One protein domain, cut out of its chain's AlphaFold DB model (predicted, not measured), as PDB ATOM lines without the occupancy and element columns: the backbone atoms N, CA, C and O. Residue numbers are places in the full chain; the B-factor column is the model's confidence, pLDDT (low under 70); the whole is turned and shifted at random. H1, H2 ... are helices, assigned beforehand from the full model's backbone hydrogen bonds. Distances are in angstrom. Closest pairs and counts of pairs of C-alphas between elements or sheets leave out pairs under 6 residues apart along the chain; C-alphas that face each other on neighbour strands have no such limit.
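This is residues 366 to 500 of the 699 residues of the protein "SIR2_2 domain-containing protein" of Saprospirales bacterium (UniProt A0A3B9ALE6). One long helix, H1, runs through the body, with H3 side by side with it on one side and H7 and H9 packing on it on another. H8 meets H9 at a corner, and a loop, residues 437 to 450, swings far out between H5 and H6. The printed part has 135 residues with nine named helices, H1 to H9 in chain order, and no named strand; the class is all helix. It is compact, with a radius of gyration of the C-alphas of 15.4 A and spans of 48 by 38 by 22 A.

H1, residues 366 to 386, is the hub. H3, residues 400 to 409, touches it, Glu 379 and Phe 401 being closest with C-alphas 5.1 A apart, at a shallow tilt of 33 degrees, only just short of steep, opposite ways. H9, residues 489 to 498, touches residues 382 to 386 of H1 alone, at a steep tilt of 48 degrees, the same way; the closest C-alphas, of Lys 386 and Phe 497, are 5.0 A apart. H7, residues 464 to 467, and H1 only just touch, with 3 pairs of C-alphas within 8 A, the closest those of Phe 377 and Trp 465 at 6.4 A. H8, residues 471 to 482, touches H9 with residues 477 to 481 alone, about perpendicular at 85 degrees; the closest C-alphas, of Ala 481 and Pro 489, are 6.0 A apart. H7 and H8 only just touch, with 3 pairs of C-alphas within 8 A, and only at the corner; the closest are those of Lys 466 and Ala 474, 5.2 A. H2, residues 393 to 398, and H4, residues 417 to 424, are each close to H1 but not clearly touching, at 7.3 A and 7.7 A between closest C-alphas. H5, residues 432 to 436, is likewise close to H2 at 7.0 A, and H6, residues 451 to 460, to H9 at 7.4 A. In H1 to H6, H8 and H9 every O i to N i+4 pair is within hydrogen-bond range; H7 is too short for one.

H1 is 29.8 A long, from C-alpha 366 at (24.307, 122.596, 46.748) to C-alpha 386 at (2.365, 128.532, 66.090). H8 spans 16.7 A, H9 14.4 A, H3 and H6 14.3 A each, and H4 10.8 A; H2, H5 and H7 are shorter. H9 ends at C-alpha 498, (-3.790, 133.973, 66.462).

The C-alphas farthest apart, of Asn 441 and Asn 485, are 50.4 A apart. The printed part has no cut. The link from H5 to H6 is long; residues 482 to 487 stand free. Mean pLDDT of the printed part is 80.3, with residues 427 to 447 and 461 to 463 under 70.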
ATOM      1  N   GLU A 366      23.969 121.521  45.824       84.12
ATOM      2  CA  GLU A 366      24.307 122.596  46.748       84.12
ATOM      3  C   GLU A 366      23.114 123.530  46.990       84.12
ATOM      4  O   GLU A 366      22.811 123.847  48.139       84.12
ATOM      5  N   GLN A 367      22.387 123.920  45.939       83.19
ATOM      6  CA  GLN A 367      21.196 124.769  46.066       83.19
ATOM      7  C   GLN A 367      20.047 124.043  46.766       83.19
ATOM      8  O   GLN A 367      19.398 124.626  47.634       83.19
ATOM      9  N   ILE A 368      19.834 122.757  46.465       84.81
ATOM     10  CA  ILE A 368      18.848 121.929  47.178       84.81
ATOM     11  C   ILE A 368      19.230 121.803  48.656       84.81
ATOM     12  O   ILE A 368      18.374 121.925  49.534       84.81
ATOM     13  N   HIS A 369      20.514 121.587  48.957       87.75
ATOM     14  CA  HIS A 369      20.988 121.521  50.334       87.75
ATOM     15  C   HIS A 369      20.749 122.839  51.082       87.75
ATOM     16  O   HIS A 369      20.203 122.813  52.187       87.75
ATOM     17  N   GLN A 370      21.082 123.975  50.461       89.50
ATOM     18  CA  GLN A 370      20.846 125.298  51.032       89.50
ATOM     19  C   GLN A 370      19.351 125.563  51.250       89.50
ATOM     20  O   GLN A 370      18.973 126.032  52.320       89.50
ATOM     21  N   TYR A 371      18.493 125.203  50.290       89.81
ATOM     22  CA  TYR A 371      17.038 125.288  50.439       89.81
ATOM     23  C   TYR A 371      16.555 124.483  51.651       89.81
ATOM     24  O   TYR A 371      15.828 125.013  52.489       89.81
ATOM     25  N   ILE A 372      16.979 123.220  51.779       91.88
ATOM     26  CA  ILE A 372      16.574 122.347  52.892       91.88
ATOM     27  C   ILE A 372      17.034 122.941  54.224       91.88
ATOM     28  O   ILE A 372      16.266 122.939  55.188       91.88
ATOM     29  N   GLN A 373      18.260 123.465  54.289       92.44
ATOM     30  CA  GLN A 373      18.762 124.155  55.472       92.44
ATOM     31  C   GLN A 373      17.877 125.362  55.808       92.44
ATOM     32  O   GLN A 373      17.316 125.414  56.904       92.44
ATOM     33  N   ASP A 374      17.708 126.293  54.870       92.38
ATOM     34  CA  ASP A 374      16.944 127.527  55.070       92.38
ATOM     35  C   ASP A 374      15.501 127.228  55.494       92.38
ATOM     36  O   ASP A 374      14.985 127.820  56.447       92.38
ATOM     37  N   ARG A 375      14.871 126.241  54.848       92.69
ATOM     38  CA  ARG A 375      13.518 125.781  55.164       92.69
ATOM     39  C   ARG A 375      13.441 125.155  56.554       92.69
ATOM     40  O   ARG A 375      12.503 125.450  57.283       92.69
ATOM     41  N   THR A 376      14.441 124.377  56.976       94.19
ATOM     42  CA  THR A 376      14.497 123.806  58.337       94.19
ATOM     43  C   THR A 376      14.530 124.905  59.402       94.19
ATOM     44  O   THR A 376      13.757 124.863  60.359       94.19
ATOM     45  N   PHE A 377      15.393 125.913  59.236       92.06
ATOM     46  CA  PHE A 377      15.487 127.049  60.161       92.06
ATOM     47  C   PHE A 377      14.194 127.868  60.200       92.06
ATOM     48  O   PHE A 377      13.756 128.293  61.270       92.06
ATOM     49  N   PHE A 378      13.568 128.072  59.044       91.50
ATOM     50  CA  PHE A 378      12.341 128.846  58.954       91.50
ATOM     51  C   PHE A 378      11.125 128.114  59.547       91.50
ATOM     52  O   PHE A 378      10.388 128.702  60.333       91.50
ATOM     53  N   GLU A 379      10.944 126.820  59.264       92.81
ATOM     54  CA  GLU A 379       9.859 126.011  59.851       92.81
ATOM     55  C   GLU A 379       9.995 125.875  61.371       92.81
ATOM     56  O   GLU A 379       8.994 125.822  62.088       92.81
ATOM     57  N   PHE A 380      11.224 125.868  61.892       91.25
ATOM     58  CA  PHE A 380      11.460 125.925  63.331       91.25
ATOM     59  C   PHE A 380      10.944 127.234  63.945       91.25
ATOM     60  O   PHE A 380      10.244 127.214  64.959       91.25
ATOM     61  N   ALA A 381      11.234 128.372  63.303       87.69
ATOM     62  CA  ALA A 381      10.719 129.670  63.729       87.69
ATOM     63  C   ALA A 381       9.182 129.709  63.671       87.69
ATOM     64  O   ALA A 381       8.539 130.113  64.637       87.69
ATOM     65  N   LEU A 382       8.587 129.215  62.579       89.31
ATOM     66  CA  LEU A 382       7.132 129.098  62.436       89.31
ATOM     67  C   LEU A 382       6.498 128.222  63.517       89.31
ATOM     68  O   LEU A 382       5.457 128.593  64.057       89.31
ATOM     69  N   SER A 383       7.131 127.103  63.867       88.50
ATOM     70  CA  SER A 383       6.672 126.223  64.949       88.50
ATOM     71  C   SER A 383       6.643 126.968  66.282       88.50
ATOM     72  O   SER A 383       5.670 126.884  67.025       88.50
ATOM     73  N   LEU A 384       7.669 127.771  66.563       83.31
ATOM     74  CA  LEU A 384       7.728 128.572  67.779       83.31
ATOM     75  C   LEU A 384       6.579 129.589  67.866       83.31
ATOM     76  O   LEU A 384       5.974 129.744  68.931       83.31
ATOM     77  N   PHE A 385       6.249 130.241  66.747       84.62
ATOM     78  CA  PHE A 385       5.124 131.172  66.672       84.62
ATOM     79  C   PHE A 385       3.780 130.450  66.812       84.62
ATOM     80  O   PHE A 385       2.972 130.821  67.662       84.62
ATOM     81  N   LYS A 386       3.570 129.374  66.043       86.94
ATOM     82  CA  LYS A 386       2.365 128.532  66.090       86.94
ATOM     83  C   LYS A 386       2.086 128.035  67.506       86.94
ATOM     84  O   LYS A 386       0.940 128.035  67.937       86.94
ATOM     85  N   TYR A 387       3.125 127.649  68.244       83.75
ATOM     86  CA  TYR A 387       2.998 127.055  69.577       83.75
ATOM     87  C   TYR A 387       3.105 128.046  70.737       83.75
ATOM     88  O   TYR A 387       3.171 127.639  71.905       83.75
ATOM     89  N   LYS A 388       3.063 129.349  70.434       82.81
ATOM     90  CA  LYS A 388       3.094 130.440  71.418       82.81
ATOM     91  C   LYS A 388       4.279 130.317  72.389       82.81
ATOM     92  O   LYS A 388       4.138 130.562  73.586       82.81
ATOM     93  N   GLY A 389       5.428 129.857  71.887       78.44
ATOM     94  CA  GLY A 389       6.652 129.635  72.667       78.44
ATOM     95  C   GLY A 389       6.718 128.337  73.490       78.44
ATOM     96  O   GLY A 389       7.778 128.031  74.033       78.44
ATOM     97  N   PHE A 390       5.651 127.536  73.575       78.50
ATOM     98  CA  PHE A 390       5.689 126.238  74.266       78.50
ATOM     99  C   PHE A 390       5.980 125.116  73.268       78.50
ATOM    100  O   PHE A 390       5.152 124.835  72.412       78.50
ATOM    101  N   MET A 391       7.128 124.443  73.374       76.75
ATOM    102  CA  MET A 391       7.506 123.383  72.432       76.75
ATOM    103  C   MET A 391       7.981 122.128  73.158       76.75
ATOM    104  O   MET A 391       8.788 122.214  74.081       76.75
ATOM    105  N   SER A 392       7.536 120.962  72.687       77.69
ATOM    106  CA  SER A 392       8.087 119.656  73.065       77.69
ATOM    107  C   SER A 392       8.839 119.012  71.890       77.69
ATOM    108  O   SER A 392       8.589 119.335  70.727       77.69
ATOM    109  N   VAL A 393       9.793 118.109  72.173       78.38
ATOM    110  CA  VAL A 393      10.597 117.466  71.111       78.38
ATOM    111  C   VAL A 393       9.697 116.607  70.235       78.38
ATOM    112  O   VAL A 393       9.853 116.615  69.020       78.38
ATOM    113  N   VAL A 394       8.736 115.919  70.858       78.69
ATOM    114  CA  VAL A 394       7.749 115.084  70.168       78.69
ATOM    115  C   VAL A 394       6.971 115.927  69.160       78.69
ATOM    116  O   VAL A 394       7.007 115.640  67.969       78.69
ATOM    117  N   GLN A 395       6.392 117.041  69.608       80.56
ATOM    118  CA  GLN A 395       5.642 117.960  68.755       80.56
ATOM    119  C   GLN A 395       6.481 118.509  67.595       80.56
ATOM    120  O   GLN A 395       6.037 118.501  66.451       80.56
ATOM    121  N   LEU A 396       7.717 118.937  67.863       84.88
ATOM    122  CA  LEU A 396       8.635 119.410  66.825       84.88
ATOM    123  C   LEU A 396       9.012 118.312  65.822       84.88
ATOM    124  O   LEU A 396       9.174 118.594  64.637       84.88
ATOM    125  N   SER A 397       9.159 117.071  66.288       83.12
ATOM    126  CA  SER A 397       9.510 115.929  65.441       83.12
ATOM    127  C   SER A 397       8.363 115.455  64.546       83.12
ATOM    128  O   SER A 397       8.626 114.959  63.453       83.12
ATOM    129  N   GLU A 398       7.115 115.626  64.992       82.00
ATOM    130  CA  GLU A 398       5.907 115.242  64.251       82.00
ATOM    131  C   GLU A 398       5.456 116.322  63.247       82.00
ATOM    132  O   GLU A 398       4.810 116.008  62.243       82.00
ATOM    133  N   ASP A 399       5.816 117.587  63.489       86.56
ATOM    134  CA  ASP A 399       5.495 118.717  62.612       86.56
ATOM    135  C   ASP A 399       6.449 118.821  61.400       86.56
ATOM    136  O   ASP A 399       7.406 118.060  61.222       86.56
ATOM    137  N   ARG A 400       6.208 119.812  60.539       90.31
ATOM    138  CA  ARG A 400       6.986 120.094  59.323       90.31
ATOM    139  C   ARG A 400       8.466 120.330  59.602       90.31
ATOM    140  O   ARG A 400       9.305 119.889  58.816       90.31
ATOM    141  N   PHE A 401       8.802 120.953  60.732       92.88
ATOM    142  CA  PHE A 401      10.192 121.097  61.162       92.88
ATOM    143  C   PHE A 401      10.903 119.739  61.250       92.88
ATOM    144  O   PHE A 401      11.992 119.596  60.700       92.88
ATOM    145  N   GLY A 402      10.284 118.726  61.861       92.25
ATOM    146  CA  GLY A 402      10.841 117.376  61.946       92.25
ATOM    147  C   GLY A 402      11.086 116.749  60.572       92.25
ATOM    148  O   GLY A 402      12.150 116.170  60.335       92.25
ATOM    149  N   LYS A 403      10.152 116.938  59.626       91.88
ATOM    150  CA  LYS A 403      10.299 116.484  58.229       91.88
ATOM    151  C   LYS A 403      11.537 117.105  57.571       91.88
ATOM    152  O   LYS A 403      12.361 116.378  57.013       91.88
ATOM    153  N   TYR A 404      11.706 118.424  57.669       94.25
ATOM    154  CA  TYR A 404      12.855 119.124  57.086       94.25
ATOM    155  C   TYR A 404      14.166 118.855  57.831       94.25
ATOM    156  O   TYR A 404      15.193 118.663  57.184       94.25
ATOM    157  N   LEU A 405      14.142 118.706  59.158       95.06
ATOM    158  CA  LEU A 405      15.310 118.311  59.945       95.06
ATOM    159  C   LEU A 405      15.842 116.939  59.508       95.06
ATOM    160  O   LEU A 405      17.052 116.759  59.381       95.06
ATOM    161  N   ASN A 406      14.958 115.980  59.227       93.94
ATOM    162  CA  ASN A 406      15.359 114.667  58.716       93.94
ATOM    163  C   ASN A 406      15.999 114.751  57.321       93.94
ATOM    164  O   ASN A 406      16.949 114.021  57.038       93.94
ATOM    165  N   LEU A 407      15.532 115.660  56.460       92.69
ATOM    166  CA  LEU A 407      16.178 115.932  55.172       92.69
ATOM    167  C   LEU A 407      17.536 116.620  55.355       92.69
ATOM    168  O   LEU A 407      18.513 116.226  54.722       92.69
ATOM    169  N   TYR A 408      17.621 117.599  56.256       93.69
ATOM    170  CA  TYR A 408      18.851 118.321  56.575       93.69
ATOM    171  C   TYR A 408      19.934 117.379  57.120       93.69
ATOM    172  O   TYR A 408      21.089 117.435  56.689       93.69
ATOM    173  N   ARG A 409      19.549 116.421  57.971       94.81
ATOM    174  CA  ARG A 409      20.436 115.392  58.535       94.81
ATOM    175  C   ARG A 409      21.134 114.519  57.502       94.81
ATOM    176  O   ARG A 409      22.220 114.030  57.789       94.81
ATOM    177  N   LYS A 410      20.582 114.369  56.293       92.38
ATOM    178  CA  LYS A 410      21.267 113.642  55.208       92.38
ATOM    179  C   LYS A 410      22.621 114.267  54.851       92.38
ATOM    180  O   LYS A 410      23.513 113.552  54.418       92.38
ATOM    181  N   ASN A 411      22.775 115.574  55.068       88.56
ATOM    182  CA  ASN A 411      24.009 116.327  54.826       88.56
ATOM    183  C   ASN A 411      24.646 116.866  56.121       88.56
ATOM    184  O   ASN A 411      25.774 117.347  56.116       88.56
ATOM    185  N   SER A 412      23.933 116.812  57.245       89.50
ATOM    186  CA  SER A 412      24.416 117.233  58.565       89.50
ATOM    187  C   SER A 412      23.986 116.219  59.636       89.50
ATOM    188  O   SER A 412      23.082 116.510  60.423       89.50
ATOM    189  N   PRO A 413      24.603 115.019  59.684       90.31
ATOM    190  CA  PRO A 413      24.092 113.873  60.452       90.31
ATOM    191  C   PRO A 413      23.920 114.123  61.952       90.31
ATOM    192  O   PRO A 413      23.038 113.546  62.579       90.31
ATOM    193  N   ASN A 414      24.734 115.018  62.513       90.44
ATOM    194  CA  ASN A 414      24.734 115.331  63.940       90.44
ATOM    195  C   ASN A 414      23.717 116.410  64.332       90.44
ATOM    196  O   ASN A 414      23.609 116.709  65.513       90.44
ATOM    197  N   ALA A 415      22.986 116.998  63.378       91.19
ATOM    198  CA  ALA A 415      22.020 118.045  63.680       91.19
ATOM    199  C   ALA A 415      20.906 117.511  64.597       91.19
ATOM    200  O   ALA A 415      20.219 116.539  64.270       91.19
ATOM    201  N   THR A 416      20.681 118.148  65.739       88.75
ATOM    202  CA  THR A 416      19.632 117.782  66.699       88.75
ATOM    203  C   THR A 416      18.642 118.914  66.913       88.75
ATOM    204  O   THR A 416      18.953 120.068  66.656       88.75
ATOM    205  N   VAL A 417      17.447 118.605  67.428       85.88
ATOM    206  CA  VAL A 417      16.479 119.638  67.844       85.88
ATOM    207  C   VAL A 417      17.099 120.585  68.884       85.88
ATOM    208  O   VAL A 417      16.831 121.784  68.854       85.88
ATOM    209  N   LEU A 418      17.969 120.064  69.760       81.31
ATOM    210  CA  LEU A 418      18.675 120.852  70.774       81.31
ATOM    211  C   LEU A 418      19.605 121.893  70.144       81.31
ATOM    212  O   LEU A 418      19.621 123.032  70.597       81.31
ATOM    213  N   ASP A 419      20.275 121.568  69.037       85.56
ATOM    214  CA  ASP A 419      21.142 122.527  68.342       85.56
ATOM    215  C   ASP A 419      20.355 123.747  67.849       85.56
ATOM    216  O   ASP A 419      20.852 124.873  67.877       85.56
ATOM    217  N   PHE A 420      19.120 123.539  67.377       86.38
ATOM    218  CA  PHE A 420      18.245 124.630  66.945       86.38
ATOM    219  C   PHE A 420      17.744 125.430  68.146       86.38
ATOM    220  O   PHE A 420      17.733 126.658  68.092       86.38
ATOM    221  N   ILE A 421      17.402 124.760  69.249       78.94
ATOM    222  CA  ILE A 421      17.033 125.411  70.513       78.94
ATOM    223  C   ILE A 421      18.143 126.351  70.988       78.94
ATOM    224  O   ILE A 421      17.871 127.522  71.267       78.94
ATOM    225  N   ASP A 422      19.384 125.871  71.009       79.69
ATOM    226  CA  ASP A 422      20.542 126.638  71.460       79.69
ATOM    227  C   ASP A 422      20.877 127.784  70.495       79.69
ATOM    228  O   ASP A 422      21.085 128.919  70.927       79.69
ATOM    229  N   LYS A 423      20.855 127.535  69.176       82.81
ATOM    230  CA  LYS A 423      21.095 128.571  68.150       82.81
ATOM    231  C   LYS A 423      20.079 129.702  68.223       82.81
ATOM    232  O   LYS A 423      20.444 130.875  68.169       82.81
ATOM    233  N   PHE A 424      18.803 129.362  68.362       77.25
ATOM    234  CA  PHE A 424      17.759 130.367  68.500       77.25
ATOM    235  C   PHE A 424      17.747 131.009  69.875       77.25
ATOM    236  O   PHE A 424      17.060 132.009  70.014       77.25
ATOM    237  N   LYS A 425      18.506 130.487  70.849       76.69
ATOM    238  CA  LYS A 425      18.475 130.892  72.256       76.69
ATOM    239  C   LYS A 425      17.084 130.780  72.867       76.69
ATOM    240  O   LYS A 425      16.668 131.631  73.642       76.69
ATOM    241  N   ILE A 426      16.358 129.719  72.519       70.69
ATOM    242  CA  ILE A 426      14.977 129.502  72.968       70.69
ATOM    243  C   ILE A 426      14.847 129.551  74.479       70.69
ATOM    244  O   ILE A 426      13.867 130.094  74.962       70.69
ATOM    245  N   SER A 427      15.848 129.077  75.225       65.50
ATOM    246  CA  SER A 427      15.865 129.186  76.687       65.50
ATOM    247  C   SER A 427      15.662 130.602  77.223       65.50
ATOM    248  O   SER A 427      15.234 130.742  78.363       65.50
ATOM    249  N   ASP A 428      15.973 131.621  76.426       63.47
ATOM    250  CA  ASP A 428      15.915 133.021  76.829       63.47
ATOM    251  C   ASP A 428      14.495 133.605  76.679       63.47
ATOM    252  O   ASP A 428      14.248 134.706  77.163       63.47
ATOM    253  N   PHE A 429      13.558 132.914  76.007       62.25
ATOM    254  CA  PHE A 429      12.228 133.473  75.681       62.25
ATOM    255  C   PHE A 429      11.077 132.467  75.540       62.25
ATOM    256  O   PHE A 429       9.912 132.854  75.570       62.25
ATOM    257  N   ALA A 430      11.372 131.189  75.341       58.97
ATOM    258  CA  ALA A 430      10.411 130.121  75.135       58.97
ATOM    259  C   ALA A 430      10.750 128.954  76.075       58.97
ATOM    260  O   ALA A 430      11.872 128.452  76.140       58.97
ATOM    261  N   TYR A 431       9.759 128.495  76.834       61.50
ATOM    262  CA  TYR A 431       9.968 127.669  78.032       61.50
ATOM    263  C   TYR A 431      10.253 126.187  77.754       61.50
ATOM    264  O   TYR A 431      10.155 125.345  78.651       61.50
ATOM    265  N   GLY A 432      10.663 125.857  76.524       52.06
ATOM    266  CA  GLY A 432      10.974 124.496  76.104       52.06
ATOM    267  C   GLY A 432      11.918 123.790  77.077       52.06
ATOM    268  O   GLY A 432      11.705 122.628  77.387       52.06
ATOM    269  N   LYS A 433      12.900 124.484  77.673       48.50
ATOM    270  CA  LYS A 433      13.902 123.865  78.565       48.50
ATOM    271  C   LYS A 433      13.290 123.033  79.712       48.50
ATOM    272  O   LYS A 433      13.847 121.983  80.019       48.50
ATOM    273  N   LYS A 434      12.141 123.436  80.282       53.50
ATOM    274  CA  LYS A 434      11.397 122.652  81.297       53.50
ATOM    275  C   LYS A 434      10.462 121.609  80.676       53.50
ATOM    276  O   LYS A 434      10.403 120.490  81.173       53.50
ATOM    277  N   ALA A 435       9.804 121.923  79.556       53.41
ATOM    278  CA  ALA A 435       9.038 120.933  78.786       53.41
ATOM    279  C   ALA A 435       9.922 119.766  78.282       53.41
ATOM    280  O   ALA A 435       9.442 118.647  78.107       53.41
ATOM    281  N   PHE A 436      11.222 120.010  78.091       55.00
ATOM    282  CA  PHE A 436      12.234 119.029  77.692       55.00
ATOM    283  C   PHE A 436      12.876 118.295  78.878       55.00
ATOM    284  O   PHE A 436      13.346 117.170  78.716       55.00
ATOM    285  N   ARG A 437      12.911 118.910  80.068       52.09
ATOM    286  CA  ARG A 437      13.474 118.346  81.302       52.09
ATOM    287  C   ARG A 437      12.342 118.140  82.301       52.09
ATOM    288  O   ARG A 437      12.164 118.958  83.196       52.09
ATOM    289  N   MET A 438      11.589 117.049  82.157       49.56
ATOM    290  CA  MET A 438      10.400 116.718  82.968       49.56
ATOM    291  C   MET A 438      10.596 116.705  84.509       49.56
ATOM    292  O   MET A 438       9.657 116.371  85.221       49.56
ATOM    293  N   HIS A 439      11.777 117.033  85.050       45.66
ATOM    294  CA  HIS A 439      12.139 116.751  86.442       45.66
ATOM    295  C   HIS A 439      13.028 117.769  87.180       45.66
ATOM    296  O   HIS A 439      13.406 117.491  88.317       45.66
ATOM    297  N   GLU A 440      13.356 118.944  86.634       46.84
ATOM    298  CA  GLU A 440      14.138 119.922  87.414       46.84
ATOM    299  C   GLU A 440      13.213 120.858  88.210       46.84
ATOM    300  O   GLU A 440      12.657 121.821  87.685       46.84
ATOM    301  N   ASN A 441      13.040 120.507  89.493       47.25
ATOM    302  CA  ASN A 441      12.349 121.257  90.544       47.25
ATOM    303  C   ASN A 441      12.550 122.776  90.418       47.25
ATOM    304  O   ASN A 441      13.647 123.287  90.639       47.25
ATOM    305  N   GLY A 442      11.471 123.505  90.144       46.62
ATOM    306  CA  GLY A 442      11.469 124.960  90.192       46.62
ATOM    307  C   GLY A 442      10.060 125.520  90.059       46.62
ATOM    308  O   GLY A 442       9.438 125.355  89.015       46.62
ATOM    309  N   ASN A 443       9.621 126.212  91.112       44.81
ATOM    310  CA  ASN A 443       8.356 126.936  91.337       44.81
ATOM    311  C   ASN A 443       7.954 127.986  90.272       44.81
ATOM    312  O   ASN A 443       7.122 128.844  90.553       44.81
ATOM    313  N   GLU A 444       8.528 127.973  89.070       51.94
ATOM    314  CA  GLU A 444       8.130 128.908  88.016       51.94
ATOM    315  C   GLU A 444       7.220 128.192  87.027       51.94
ATOM    316  O   GLU A 444       7.636 127.265  86.319       51.94
ATOM    317  N   ASN A 445       5.982 128.666  87.017       54.88
ATOM    318  CA  ASN A 445       4.915 128.324  86.098       54.88
ATOM    319  C   ASN A 445       5.403 128.369  84.642       54.88
ATOM    320  O   ASN A 445       5.998 129.357  84.214       54.88
ATOM    321  N   ALA A 446       5.151 127.306  83.873       56.72
ATOM    322  CA  ALA A 446       5.278 127.380  82.422       56.72
ATOM    323  C   ALA A 446       4.157 128.297  81.913       56.72
ATOM    324  O   ALA A 446       2.990 127.999  82.160       56.72
ATOM    325  N   LEU A 447       4.524 129.412  81.279       65.31
ATOM    326  CA  LEU A 447       3.589 130.394  80.733       65.31
ATOM    327  C   LEU A 447       3.717 130.433  79.212       65.31
ATOM    328  O   LEU A 447       4.823 130.483  78.671       65.31
ATOM    329  N   ILE A 448       2.601 130.408  78.502       76.44
ATOM    330  CA  ILE A 448       2.560 130.700  77.074       76.44
ATOM    331  C   ILE A 448       2.778 132.194  76.837       76.44
ATOM    332  O   ILE A 448       2.467 133.031  77.680       76.44
ATOM    333  N   LEU A 449       3.292 132.546  75.659       78.12
ATOM    334  CA  LEU A 449       3.368 133.951  75.273       78.12
ATOM    335  C   LEU A 449       1.949 134.488  75.064       78.12
ATOM    336  O   LEU A 449       1.212 133.983  74.211       78.12
ATOM    337  N   ASN A 450       1.579 135.535  75.802       80.12
ATOM    338  CA  ASN A 450       0.420 136.348  75.450       80.12
ATOM    339  C   ASN A 450       0.722 137.218  74.221       80.12
ATOM    340  O   ASN A 450       1.858 137.314  73.757       80.12
ATOM    341  N   LYS A 451      -0.306 137.888  73.695       80.75
ATOM    342  CA  LYS A 451      -0.186 138.724  72.492       80.75
ATOM    343  C   LYS A 451       0.887 139.817  72.613       80.75
ATOM    344  O   LYS A 451       1.620 140.036  71.657       80.75
ATOM    345  N   ASN A 452       1.003 140.472  73.769       82.50
ATOM    346  CA  ASN A 452       1.959 141.564  73.972       82.50
ATOM    347  C   ASN A 452       3.397 141.036  74.063       82.50
ATOM    348  O   ASN A 452       4.286 141.563  73.401       82.50
ATOM    349  N   GLN A 453       3.608 139.957  74.822       80.25
ATOM    350  CA  GLN A 453       4.897 139.264  74.917       80.25
ATOM    351  C   GLN A 453       5.332 138.711  73.558       80.25
ATOM    352  O   GLN A 453       6.507 138.746  73.210       80.25
ATOM    353  N   PHE A 454       4.380 138.217  72.770       78.88
ATOM    354  CA  PHE A 454       4.619 137.764  71.408       78.88
ATOM    355  C   PHE A 454       5.002 138.914  70.465       78.88
ATOM    356  O   PHE A 454       5.955 138.777  69.701       78.88
ATOM    357  N   ASP A 455       4.301 140.051  70.526       79.69
ATOM    358  CA  ASP A 455       4.631 141.235  69.723       79.69
ATOM    359  C   ASP A 455       6.037 141.767  70.085       79.69
ATOM    360  O   ASP A 455       6.830 142.075  69.197       79.69
ATOM    361  N   GLU A 456       6.401 141.815  71.371       80.19
ATOM    362  CA  GLU A 456       7.769 142.136  71.812       80.19
ATOM    363  C   GLU A 456       8.784 141.121  71.263       80.19
ATOM    364  O   GLU A 456       9.815 141.495  70.694       80.19
ATOM    365  N   PHE A 457       8.449 139.832  71.358       74.25
ATOM    366  CA  PHE A 457       9.290 138.740  70.894       74.25
ATOM    367  C   PHE A 457       9.583 138.820  69.392       74.25
ATOM    368  O   PHE A 457      10.749 138.725  68.998       74.25
ATOM    369  N   ILE A 458       8.578 139.018  68.533       74.00
ATOM    370  CA  ILE A 458       8.841 139.134  67.093       74.00
ATOM    371  C   ILE A 458       9.666 140.393  66.797       74.00
ATOM    372  O   ILE A 458      10.598 140.328  65.990       74.00
ATOM    373  N   ASN A 459       9.362 141.520  67.442       75.00
ATOM    374  CA  ASN A 459      10.017 142.794  67.145       75.00
ATOM    375  C   ASN A 459      11.509 142.807  67.518       75.00
ATOM    376  O   ASN A 459      12.330 143.289  66.731       75.00
ATOM    377  N   ASP A 460      11.879 142.246  68.670       71.44
ATOM    378  CA  ASP A 460      13.274 142.169  69.125       71.44
ATOM    379  C   ASP A 460      13.989 140.923  68.567       71.44
ATOM    380  O   ASP A 460      15.056 140.996  67.945       71.44
ATOM    381  N   LYS A 461      13.378 139.745  68.736       62.75
ATOM    382  CA  LYS A 461      14.023 138.439  68.524       62.75
ATOM    383  C   LYS A 461      13.538 137.689  67.282       62.75
ATOM    384  O   LYS A 461      14.246 136.807  66.796       62.75
ATOM    385  N   GLY A 462      12.424 138.087  66.673       60.78
ATOM    386  CA  GLY A 462      11.910 137.517  65.419       60.78
ATOM    387  C   GLY A 462      12.843 137.679  64.213       60.78
ATOM    388  O   GLY A 462      12.543 137.179  63.135       60.78
ATOM    389  N   LYS A 463      14.001 138.334  64.377       67.38
ATOM    390  CA  LYS A 463      15.082 138.423  63.382       67.38
ATOM    391  C   LYS A 463      16.178 137.361  63.554       67.38
ATOM    392  O   LYS A 463      17.054 137.284  62.701       67.38
ATOM    393  N   TYR A 464      16.177 136.545  64.614       72.94
ATOM    394  CA  TYR A 464      17.281 135.604  64.883       72.94
ATOM    395  C   TYR A 464      17.436 134.537  63.804       72.94
ATOM    396  O   TYR A 464      18.560 134.244  63.405       72.94
ATOM    397  N   TRP A 465      16.327 134.018  63.274       77.38
ATOM    398  CA  TRP A 465      16.362 133.043  62.183       77.38
ATOM    399  C   TRP A 465      17.083 133.586  60.939       77.38
ATOM    400  O   TRP A 465      17.768 132.823  60.264       77.38
ATOM    401  N   LYS A 466      17.036 134.909  60.694       82.50
ATOM    402  CA  LYS A 466      17.729 135.574  59.573       82.50
ATOM    403  C   LYS A 466      19.246 135.399  59.613       82.50
ATOM    404  O   LYS A 466      19.894 135.510  58.583       82.50
ATOM    405  N   ARG A 467      19.821 135.124  60.791       85.75
ATOM    406  CA  ARG A 467      21.261 134.856  60.958       85.75
ATOM    407  C   ARG A 467      21.666 133.456  60.499       85.75
ATOM    408  O   ARG A 467      22.856 133.204  60.342       85.75
ATOM    409  N   TYR A 468      20.700 132.554  60.359       86.25
ATOM    410  CA  TYR A 468      20.936 131.133  60.109       86.25
ATOM    411  C   TYR A 468      20.410 130.647  58.756       86.25
ATOM    412  O   TYR A 468      20.760 129.542  58.340       86.25
ATOM    413  N   VAL A 469      19.603 131.463  58.078       87.69
ATOM    414  CA  VAL A 469      19.243 131.263  56.669       87.69
ATOM    415  C   VAL A 469      20.243 131.962  55.750       87.69
ATOM    416  O   VAL A 469      21.007 132.831  56.180       87.69
ATOM    417  N   SER A 470      20.221 131.614  54.467       89.38
ATOM    418  CA  SER A 470      20.993 132.316  53.452       89.38
ATOM    419  C   SER A 470      20.625 133.801  53.369       89.38
ATOM    420  O   SER A 470      19.489 134.222  53.619       89.38
ATOM    421  N   LYS A 471      21.604 134.610  52.947       89.81
ATOM    422  CA  LYS A 471      21.427 136.052  52.738       89.81
ATOM    423  C   LYS A 471      20.260 136.354  51.789       89.81
ATOM    424  O   LYS A 471      19.506 137.281  52.046       89.81
ATOM    425  N   SER A 472      20.072 135.537  50.750       88.56
ATOM    426  CA  SER A 472      18.977 135.703  49.788       88.56
ATOM    427  C   SER A 472      17.599 135.647  50.456       88.56
ATOM    428  O   SER A 472      16.762 136.511  50.205       88.56
ATOM    429  N   ILE A 473      17.372 134.686  51.356       89.75
ATOM    430  CA  ILE A 473      16.101 134.570  52.082       89.75
ATOM    431  C   ILE A 473      15.921 135.729  53.072       89.75
ATOM    432  O   ILE A 473      14.826 136.279  53.194       89.75
ATOM    433  N   ALA A 474      16.989 136.119  53.774       89.19
ATOM    434  CA  ALA A 474      16.942 137.242  54.706       89.19
ATOM    435  C   ALA A 474      16.613 138.571  53.999       89.19
ATOM    436  O   ALA A 474      15.746 139.306  54.475       89.19
ATOM    437  N   ASP A 475      17.255 138.846  52.860       90.00
ATOM    438  CA  ASP A 475      17.041 140.056  52.060       90.00
ATOM    439  C   ASP A 475      15.603 140.106  51.519       90.00
ATOM    440  O   ASP A 475      14.921 141.116  51.686       90.00
ATOM    441  N   ARG A 476      15.080 138.987  51.000       89.25
ATOM    442  CA  ARG A 476      13.680 138.882  50.545       89.25
ATOM    443  C   ARG A 476      12.667 139.179  51.639       89.25
ATOM    444  O   ARG A 476      11.658 139.828  51.391       89.25
ATOM    445  N   TYR A 477      12.915 138.727  52.865       89.06
ATOM    446  CA  TYR A 477      12.034 139.068  53.979       89.06
ATOM    447  C   TYR A 477      12.009 140.581  54.235       89.06
ATOM    448  O   TYR A 477      10.952 141.138  54.522       89.06
ATOM    449  N   GLU A 478      13.162 141.250  54.161       89.19
ATOM    450  CA  GLU A 478      13.252 142.707  54.318       89.19
ATOM    451  C   GLU A 478      12.602 143.456  53.146       89.19
ATOM    452  O   GLU A 478      11.994 144.502  53.355       89.19
ATOM    453  N   GLU A 479      12.688 142.926  51.926       90.31
ATOM    454  CA  GLU A 479      11.979 143.458  50.757       90.31
ATOM    455  C   GLU A 479      10.462 143.370  50.944       90.31
ATOM    456  O   GLU A 479       9.775 144.386  50.839       90.31
ATOM    457  N   LEU A 480       9.948 142.200  51.336       88.50
ATOM    458  CA  LEU A 480       8.526 142.003  51.645       88.50
ATOM    459  C   LEU A 480       8.040 142.905  52.786       88.50
ATOM    460  O   LEU A 480       6.893 143.330  52.791       88.50
ATOM    461  N   ALA A 481       8.902 143.203  53.758       87.56
ATOM    462  CA  ALA A 481       8.589 144.128  54.844       87.56
ATOM    463  C   ALA A 481       8.497 145.598  54.387       87.56
ATOM    464  O   ALA A 481       7.880 146.417  55.068       87.56
ATOM    465  N   ARG A 482       9.114 145.959  53.255       90.00
ATOM    466  CA  ARG A 482       9.091 147.324  52.698       90.00
ATOM    467  C   ARG A 482       8.011 147.525  51.639       90.00
ATOM    468  O   ARG A 482       7.667 148.675  51.361       90.00
ATOM    469  N   ASP A 483       7.510 146.448  51.044       86.88
ATOM    470  CA  ASP A 483       6.459 146.512  50.035       86.88
ATOM    471  C   ASP A 483       5.123 146.936  50.662       86.88
ATOM    472  O   ASP A 483       4.557 146.248  51.507       86.88
ATOM    473  N   ARG A 484       4.616 148.102  50.246       84.44
ATOM    474  CA  ARG A 484       3.360 148.673  50.760       84.44
ATOM    475  C   ARG A 484       2.112 148.017  50.176       84.44
ATOM    476  O   ARG A 484       1.033 148.213  50.726       84.44
ATOM    477  N   ASN A 485       2.247 147.293  49.068       83.19
ATOM    478  CA  ASN A 485       1.134 146.599  48.424       83.19
ATOM    479  C   ASN A 485       0.914 145.203  49.014       83.19
ATOM    480  O   ASN A 485      -0.046 144.522  48.660       83.19
ATOM    481  N   GLU A 486       1.799 144.780  49.912       81.25
ATOM    482  CA  GLU A 486       1.809 143.449  50.476       81.25
ATOM    483  C   GLU A 486       1.579 143.472  51.978       81.25
ATOM    484  O   GLU A 486       2.000 144.376  52.698       81.25
ATOM    485  N   MET A 487       0.901 142.435  52.469       86.62
ATOM    486  CA  MET A 487       0.781 142.247  53.908       86.62
ATOM    487  C   MET A 487       2.167 141.977  54.486       86.62
ATOM    488  O   MET A 487       2.848 141.030  54.071       86.62
ATOM    489  N   HIS A 488       2.545 142.788  55.470       89.31
ATOM    490  CA  HIS A 488       3.852 142.719  56.092       89.31
ATOM    491  C   HIS A 488       4.090 141.308  56.672       89.31
ATOM    492  O   HIS A 488       3.201 140.756  57.331       89.31
ATOM    493  N   PRO A 489       5.283 140.700  56.498       87.25
ATOM    494  CA  PRO A 489       5.571 139.358  57.011       87.25
ATOM    495  C   PRO A 489       5.278 139.181  58.510       87.25
ATOM    496  O   PRO A 489       4.807 138.129  58.931       87.25
ATOM    497  N   HIS A 490       5.500 140.232  59.305       86.69
ATOM    498  CA  HIS A 490       5.139 140.275  60.730       86.69
ATOM    499  C   HIS A 490       3.648 140.003  60.972       86.69
ATOM    500  O   HIS A 490       3.302 139.233  61.864       86.69
ATOM    501  N   ASP A 491       2.765 140.599  60.170       89.56
ATOM    502  CA  ASP A 491       1.320 140.440  60.338       89.56
ATOM    503  C   ASP A 491       0.874 139.030  59.951       89.56
ATOM    504  O   ASP A 491       0.027 138.445  60.620       89.56
ATOM    505  N   ARG A 492       1.522 138.423  58.949       90.81
ATOM    506  CA  ARG A 492       1.305 137.009  58.604       90.81
ATOM    507  C   ARG A 492       1.706 136.080  59.745       90.81
ATOM    508  O   ARG A 492       0.954 135.182  60.111       90.81
ATOM    509  N   VAL A 493       2.868 136.316  60.353       89.06
ATOM    510  CA  VAL A 493       3.317 135.555  61.531       89.06
ATOM    511  C   VAL A 493       2.359 135.753  62.711       89.06
ATOM    512  O   VAL A 493       2.052 134.799  63.428       89.06
ATOM    513  N   LYS A 494       1.826 136.964  62.884       88.81
ATOM    514  CA  LYS A 494       0.805 137.258  63.890       88.81
ATOM    515  C   LYS A 494      -0.495 136.505  63.639       88.81
ATOM    516  O   LYS A 494      -1.044 135.945  64.585       88.81
ATOM    517  N   ASN A 495      -0.954 136.418  62.394       90.19
ATOM    518  CA  ASN A 495      -2.118 135.607  62.047       90.19
ATOM    519  C   ASN A 495      -1.888 134.128  62.386       90.19
ATOM    520  O   ASN A 495      -2.728 133.534  63.056       90.19
ATOM    521  N   ILE A 496      -0.717 133.567  62.053       89.69
ATOM    522  CA  ILE A 496      -0.351 132.179  62.401       89.69
ATOM    523  C   ILE A 496      -0.427 131.935  63.919       89.69
ATOM    524  O   ILE A 496      -0.900 130.885  64.352       89.69
ATOM    525  N   PHE A 497       0.003 132.897  64.738       87.38
ATOM    526  CA  PHE A 497      -0.114 132.820  66.199       87.38
ATOM    527  C   PHE A 497      -1.569 132.899  66.692       87.38
ATOM    528  O   PHE A 497      -1.950 132.202  67.635       87.38
ATOM    529  N   LEU A 498      -2.393 133.750  66.071       85.31
ATOM    530  CA  LEU A 498      -3.790 133.973  66.462       85.31
ATOM    531  C   LEU A 498      -4.728 132.824  66.061       85.31
ATOM    532  O   LEU A 498      -5.718 132.585  66.760       85.31
ATOM    533  N   GLU A 499      -4.416 132.109  64.977       82.44
ATOM    534  CA  GLU A 499      -5.167 130.937  64.500       82.44
ATOM    535  C   GLU A 499      -5.205 129.783  65.511       82.44
ATOM    536  O   GLU A 499      -6.135 128.976  65.488       82.44
ATOM    537  N   GLY A 500      -4.234 129.729  66.422       75.94
ATOM    538  CA  GLY A 500      -4.132 128.695  67.443       75.94
ATOM    539  C   GLY A 500      -3.191 127.549  67.068       75.94
ATOM    540  O   GLY A 500      -2.777 127.356  65.918       75.94
TER     541      GLY A 500